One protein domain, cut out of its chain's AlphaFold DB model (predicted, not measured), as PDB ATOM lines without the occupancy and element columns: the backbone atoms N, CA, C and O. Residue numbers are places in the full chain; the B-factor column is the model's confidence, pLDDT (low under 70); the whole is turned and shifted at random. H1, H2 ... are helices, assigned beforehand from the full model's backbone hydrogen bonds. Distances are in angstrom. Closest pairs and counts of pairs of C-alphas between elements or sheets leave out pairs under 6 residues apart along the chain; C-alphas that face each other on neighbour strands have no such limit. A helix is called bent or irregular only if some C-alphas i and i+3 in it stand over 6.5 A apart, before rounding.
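Overview. This is residues 11 to 59 of the 301 residues of the protein "Integrase catalytic domain-containing protein" of Fructilactobacillus sanfranciscensis (strain TMW 1.1304) (UniProt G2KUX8). One long helix, H1, runs out along the longest axis, the link after it folds back, and two shorter helices, H2 and H3, pack on H1, H2 near Val 17 and H3 on residues 11 to 14. H3 stands about perpendicular to H1, and residues 25 to 31, at the far end of H1 and in the link after it, stick out free. The printed part has 49 residues, with three named helices in the order H1, H2, H3 and no named strand, an all helix domain. It is only just compact, close to loose, with a radius of gyration of the C-alphas of 11.1 A, and elongated, spanning 32 by 21 by 14 A.

Along the chain. H1, residues 11 to 26, begins at C-alpha 11 (-2.348, -36.649, 24.810) and is 24.3 A long; it is neither bent nor irregular, but only just: C-alphas 23 and 26 are 6.3 A apart. H2 is residues 35 to 42, 10.6 A long, from C-alpha 35 at (12.592, -37.247, 19.868). H3, residues 46 to 57, is 16.7 A long and ends at C-alpha 57 (0.021, -25.483, 25.979).

Arrangement. H1 and H3 touch, H1 with residues 11 to 14 alone; their closest C-alphas, of Thr 14 and Tyr 49, are 5.7 A apart, and their lines are about perpendicular at 88 degrees. H1 and H2 touch, closest at the C-alphas of Val 17 and Ile 38, 7.1 A apart, opposite ways at a steep tilt of 47 degrees. H2 and H3 are close but not clearly touching, with the closest C-alphas, of Leu 39 and Lys 46, 6.9 A apart, and about perpendicular at 82 degrees. In H2 and H3 every O i to N i+4 pair is within hydrogen-bond range; in H1 11 of 12 are.

Size, cuts and confidence. The C-alphas farthest apart, of Ser 30 and Tyr 59, are 33.9 A apart. The printed part has no cut; the link from H1 to H2 is short and that from H2 to H3 tight. The mean pLDDT of the printed part is 85.5, and no printed residue is under 70.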
ATOM      1  N   ARG A  11      -2.670 -37.641  23.767       83.75
ATOM      2  CA  ARG A  11      -2.348 -36.649  24.810       83.75
ATOM      3  C   ARG A  11      -1.398 -37.198  25.882       83.75
ATOM      4  O   ARG A  11      -0.385 -36.576  26.174       83.75
ATOM      5  N   LYS A  12      -1.680 -38.394  26.422       85.31
ATOM      6  CA  LYS A  12      -0.832 -39.045  27.442       85.31
ATOM      7  C   LYS A  12       0.528 -39.446  26.875       85.31
ATOM      8  O   LYS A  12       1.544 -39.221  27.519       85.31
ATOM      9  N   LYS A  13       0.561 -39.971  25.644       88.00
ATOM     10  CA  LYS A  13       1.819 -40.263  24.934       88.00
ATOM     11  C   LYS A  13       2.671 -39.001  24.763       88.00
ATOM     12  O   LYS A  13       3.872 -39.043  24.990       88.00
ATOM     13  N   THR A  14       2.044 -37.875  24.429       87.69
ATOM     14  CA  THR A  14       2.716 -36.574  24.282       87.69
ATOM     15  C   THR A  14       3.300 -36.081  25.608       87.69
ATOM     16  O   THR A  14       4.448 -35.652  25.631       87.69
ATOM     17  N   GLN A  15       2.561 -36.210  26.716       87.62
ATOM     18  CA  GLN A  15       3.057 -35.867  28.057       87.62
ATOM     19  C   GLN A  15       4.254 -36.729  28.476       87.62
ATOM     20  O   GLN A  15       5.223 -36.193  28.997       87.62
ATOM     21  N   ILE A  16       4.223 -38.037  28.197       88.12
ATOM     22  CA  ILE A  16       5.351 -38.944  28.471       88.12
ATOM     23  C   ILE A  16       6.588 -38.528  27.667       88.12
ATOM     24  O   ILE A  16       7.681 -38.464  28.216       88.12
ATOM     25  N   VAL A  17       6.423 -38.206  26.380       88.12
ATOM     26  CA  VAL A  17       7.532 -37.728  25.539       88.12
ATOM     27  C   VAL A  17       8.107 -36.419  26.084       88.12
ATOM     28  O   VAL A  17       9.323 -36.278  26.136       88.12
ATOM     29  N   ASP A  18       7.265 -35.470  26.499       87.44
ATOM     30  CA  ASP A  18       7.731 -34.204  27.077       87.44
ATOM     31  C   ASP A  18       8.437 -34.406  28.427       87.44
ATOM     32  O   ASP A  18       9.492 -33.814  28.640       87.44
ATOM     33  N   GLN A  19       7.941 -35.302  29.280       87.62
ATOM     34  CA  GLN A  19       8.591 -35.670  30.541       87.62
ATOM     35  C   GLN A  19       9.982 -36.278  30.300       87.62
ATOM     36  O   GLN A  19      10.976 -35.807  30.849       87.62
ATOM     37  N   ILE A  20      10.072 -37.248  29.387       87.56
ATOM     38  CA  ILE A  20      11.329 -37.886  28.973       87.56
ATOM     39  C   ILE A  20      12.308 -36.856  28.384       87.56
ATOM     40  O   ILE A  20      13.522 -37.007  28.522       87.56
ATOM     41  N   ARG A  21      11.819 -35.810  27.704       86.19
ATOM     42  CA  ARG A  21      12.675 -34.722  27.206       86.19
ATOM     43  C   ARG A  21      13.266 -33.906  28.351       86.19
ATOM     44  O   ARG A  21      14.466 -33.664  28.314       86.19
ATOM     45  N   VAL A  22      12.446 -33.515  29.328       86.88
ATOM     46  CA  VAL A  22      12.871 -32.733  30.503       86.88
ATOM     47  C   VAL A  22      13.875 -33.521  31.346       86.88
ATOM     48  O   VAL A  22      14.933 -33.005  31.690       86.88
ATOM     49  N   GLU A  23      13.613 -34.800  31.609       86.06
ATOM     50  CA  GLU A  23      14.507 -35.656  32.405       86.06
ATOM     51  C   GLU A  23      15.896 -35.804  31.765       86.06
ATOM     52  O   GLU A  23      16.919 -35.775  32.452       86.06
ATOM     53  N   GLN A  24      15.954 -35.881  30.435       86.25
ATOM     54  CA  GLN A  24      17.205 -35.999  29.687       86.25
ATOM     55  C   GLN A  24      17.965 -34.679  29.507       86.25
ATOM     56  O   GLN A  24      19.106 -34.707  29.041       86.25
ATOM     57  N   GLU A  25      17.392 -33.522  29.861       82.50
ATOM     58  CA  GLU A  25      18.120 -32.243  29.824       82.50
ATOM     59  C   GLU A  25      19.318 -32.240  30.780       82.50
ATOM     60  O   GLU A  25      20.324 -31.594  30.480       82.50
ATOM     61  N   SER A  26      19.241 -33.036  31.850       81.94
ATOM     62  CA  SER A  26      20.314 -33.263  32.824       81.94
ATOM     63  C   SER A  26      21.469 -34.135  32.299       81.94
ATOM     64  O   SER A  26      22.564 -34.109  32.856       81.94
ATOM     65  N   LEU A  27      21.259 -34.891  31.213       84.25
ATOM     66  CA  LEU A  27      22.235 -35.845  30.680       84.25
ATOM     67  C   LEU A  27      23.160 -35.207  29.628       84.25
ATOM     68  O   LEU A  27      22.741 -34.298  28.897       84.25
ATOM     69  N   PRO A  28      24.405 -35.696  29.466       83.44
ATOM     70  CA  PRO A  28      25.279 -35.273  28.373       83.44
ATOM     71  C   PRO A  28      24.633 -35.555  27.009       83.44
ATOM     72  O   PRO A  28      23.935 -36.553  26.833       83.44
ATOM     73  N   LYS A  29      24.859 -34.671  26.023       77.69
ATOM     74  CA  LYS A  29      24.203 -34.726  24.696       77.69
ATOM     75  C   LYS A  29      24.373 -36.072  23.979       77.69
ATOM     76  O   LYS A  29      23.484 -36.456  23.227       77.69
ATOM     77  N   SER A  30      25.483 -36.771  24.216       79.75
ATOM     78  CA  SER A  30      25.786 -38.095  23.660       79.75
ATOM     79  C   SER A  30      24.860 -39.205  24.167       79.75
ATOM     80  O   SER A  30      24.652 -40.181  23.456       79.75
ATOM     81  N   SER A  31      24.280 -39.043  25.357       79.62
ATOM     82  CA  SER A  31      23.434 -40.046  26.016       79.62
ATOM     83  C   SER A  31      21.936 -39.739  25.908       79.62
ATOM     84  O   SER A  31      21.128 -40.401  26.554       79.62
ATOM     85  N   ARG A  32      21.547 -38.723  25.121       85.25
ATOM     86  CA  ARG A  32      20.141 -38.338  24.929       85.25
ATOM     87  C   ARG A  32      19.519 -39.083  23.750       85.25
ATOM     88  O   ARG A  32      20.056 -39.095  22.644       85.25
ATOM     89  N   TYR A  33      18.327 -39.615  23.958       86.12
ATOM     90  CA  TYR A  33      17.464 -40.168  22.926       86.12
ATOM     91  C   TYR A  33      16.884 -39.053  22.050       86.12
ATOM     92  O   TYR A  33      16.373 -38.040  22.539       86.12
ATOM     93  N   LYS A  34      16.907 -39.245  20.726       87.00
ATOM     94  CA  LYS A  34      16.276 -38.296  19.804       87.00
ATOM     95  C   LYS A  34      14.761 -38.426  19.901       87.00
ATOM     96  O   LYS A  34      14.212 -39.523  19.943       87.00
ATOM     97  N   VAL A  35      14.065 -37.292  19.826       84.19
ATOM     98  CA  VAL A  35      12.592 -37.247  19.868       84.19
ATOM     99  C   VAL A  35      11.966 -38.136  18.786       84.19
ATOM    100  O   VAL A  35      10.960 -38.785  19.040       84.19
ATOM    101  N   GLY A  36      12.578 -38.225  17.600       85.81
ATOM    102  CA  GLY A  36      12.110 -39.114  16.531       85.81
ATOM    103  C   GLY A  36      12.127 -40.598  16.914       85.81
ATOM    104  O   GLY A  36      11.172 -41.310  16.607       85.81
ATOM    105  N   ASP A  37      13.158 -41.036  17.636       87.31
ATOM    106  CA  ASP A  37      13.316 -42.429  18.062       87.31
ATOM    107  C   ASP A  37      12.314 -42.767  19.171       87.31
ATOM    108  O   ASP A  37      11.628 -43.785  19.101       87.31
ATOM    109  N   ILE A  38      12.125 -41.850  20.128       88.06
ATOM    110  CA  ILE A  38      11.116 -41.976  21.192       88.06
ATOM    111  C   ILE A  38       9.705 -42.090  20.588       88.06
ATOM    112  O   ILE A  38       8.921 -42.961  20.967       88.06
ATOM    113  N   LEU A  39       9.377 -41.237  19.612       88.12
ATOM    114  CA  LEU A  39       8.076 -41.245  18.937       88.12
ATOM    115  C   LEU A  39       7.828 -42.542  18.154       88.12
ATOM    116  O   LEU A  39       6.700 -43.044  18.151       88.12
ATOM    117  N   LYS A  40       8.871 -43.097  17.524       87.38
ATOM    118  CA  LYS A  40       8.800 -44.367  16.790       87.38
ATOM    119  C   LYS A  40       8.525 -45.539  17.733       87.38
ATOM    120  O   LYS A  40       7.643 -46.341  17.438       87.38
ATOM    121  N   THR A  41       9.202 -45.588  18.880       86.56
ATOM    122  CA  THR A  41       9.011 -46.628  19.905       86.56
ATOM    123  C   THR A  41       7.612 -46.577  20.525       86.56
ATOM    124  O   THR A  41       6.970 -47.607  20.687       86.56
ATOM    125  N   ILE A  42       7.088 -45.379  20.805       85.81
ATOM    126  CA  ILE A  42       5.757 -45.174  21.415       85.81
ATOM    127  C   ILE A  42       4.603 -45.311  20.388       85.81
ATOM    128  O   ILE A  42       3.412 -45.371  20.740       85.81
ATOM    129  N   GLY A  43       4.936 -45.351  19.094       86.62
ATOM    130  CA  GLY A  43       3.969 -45.412  18.000       86.62
ATOM    131  C   GLY A  43       3.122 -44.140  17.885       86.62
ATOM    132  O   GLY A  43       1.903 -44.227  17.729       86.62
ATOM    133  N   LEU A  44       3.738 -42.959  18.010       87.00
ATOM    134  CA  LEU A  44       3.075 -41.656  17.870       87.00
ATOM    135  C   LEU A  44       3.618 -40.909  16.642       87.00
ATOM    136  O   LEU A  44       4.822 -40.707  16.505       87.00
ATOM    137  N   LYS A  45       2.735 -40.458  15.741       89.94
ATOM    138  CA  LYS A  45       3.143 -39.657  14.574       89.94
ATOM    139  C   LYS A  45       3.671 -38.288  15.019       89.94
ATOM    140  O   LYS A  45       3.080 -37.637  15.879       89.94
ATOM    141  N   LYS A  46       4.737 -37.806  14.369       87.81
ATOM    142  CA  LYS A  46       5.377 -36.510  14.676       87.81
ATOM    143  C   LYS A  46       4.411 -35.320  14.590       87.81
ATOM    144  O   LYS A  46       4.437 -34.467  15.469       87.81
ATOM    145  N   ALA A  47       3.543 -35.279  13.576       86.81
ATOM    146  CA  ALA A  47       2.522 -34.232  13.447       86.81
ATOM    147  C   ALA A  47       1.567 -34.225  14.654       86.81
ATOM    148  O   ALA A  47       1.422 -33.208  15.324       86.81
ATOM    149  N   THR A  48       1.042 -35.400  15.018       87.94
ATOM    150  CA  THR A  48       0.162 -35.579  16.181       87.94
ATOM    151  C   THR A  48       0.824 -35.140  17.487       87.94
ATOM    152  O   THR A  48       0.166 -34.517  18.312       87.94
ATOM    153  N   TYR A  49       2.119 -35.410  17.671       88.88
ATOM    154  CA  TYR A  49       2.873 -34.935  18.836       88.88
ATOM    155  C   TYR A  49       2.893 -33.401  18.931       88.88
ATOM    156  O   TYR A  49       2.605 -32.844  19.989       88.88
ATOM    157  N   HIS A  50       3.201 -32.701  17.836       87.69
ATOM    158  CA  HIS A  50       3.235 -31.236  17.839       87.69
ATOM    159  C   HIS A  50       1.844 -30.614  18.022       87.69
ATOM    160  O   HIS A  50       1.721 -29.619  18.737       87.69
ATOM    161  N   ASP A  51       0.809 -31.209  17.429       87.06
ATOM    162  CA  ASP A  51      -0.572 -30.742  17.564       87.06
ATOM    163  C   ASP A  51      -1.099 -30.926  18.992       87.06
ATOM    164  O   ASP A  51      -1.630 -29.987  19.584       87.06
ATOM    165  N   GLU A  52      -0.893 -32.101  19.593       86.56
ATOM    166  CA  GLU A  52      -1.266 -32.356  20.988       86.56
ATOM    167  C   GLU A  52      -0.478 -31.462  21.952       86.56
ATOM    168  O   GLU A  52      -1.048 -30.932  22.902       86.56
ATOM    169  N   ARG A  53       0.806 -31.196  21.683       87.12
ATOM    170  CA  ARG A  53       1.619 -30.283  22.498       87.12
ATOM    171  C   ARG A  53       1.112 -28.839  22.437       87.12
ATOM    172  O   ARG A  53       1.083 -28.164  23.464       87.12
ATOM    173  N   LYS A  54       0.656 -28.370  21.268       86.50
ATOM    174  CA  LYS A  54      -0.024 -27.067  21.134       86.50
ATOM    175  C   LYS A  54      -1.340 -27.036  21.916       86.50
ATOM    176  O   LYS A  54      -1.592 -26.069  22.625       86.50
ATOM    177  N   ARG A  55      -2.149 -28.100  21.835       83.69
ATOM    178  CA  ARG A  55      -3.409 -28.227  22.594       83.69
ATOM    179  C   ARG A  55      -3.189 -28.238  24.104       83.69
ATOM    180  O   ARG A  55      -3.974 -27.642  24.825       83.69
ATOM    181  N   ILE A  56      -2.129 -28.897  24.576       83.94
ATOM    182  CA  ILE A  56      -1.753 -28.908  25.994       83.94
ATOM    183  C   ILE A  56      -1.315 -27.510  26.438       83.94
ATOM    184  O   ILE A  56      -1.775 -27.043  27.474       83.94
ATOM    185  N   LYS A  57      -0.468 -26.831  25.652       81.31
ATOM    186  CA  LYS A  57       0.021 -25.483  25.979       81.31
ATOM    187  C   LYS A  57      -1.107 -24.448  26.058       81.31
ATOM    188  O   LYS A  57      -1.053 -23.563  26.899       81.31
ATOM    189  N   ASN A  58      -2.110 -24.572  25.194       79.38
ATOM    190  CA  ASN A  58      -3.237 -23.642  25.111       79.38
ATOM    191  C   ASN A  58      -4.491 -24.169  25.831       79.38
ATOM    192  O   ASN A  58      -5.605 -23.765  25.498       79.38
ATOM    193  N   TYR A  59      -4.340 -25.119  26.756       75.94
ATOM    194  CA  TYR A  59      -5.472 -25.669  27.492       75.94
ATOM    195  C   TYR A  59      -6.030 -24.616  28.456       75.94
ATOM    196  O   TYR A  59      -5.329 -24.172  29.359       75.94
TER     197      TYR A  59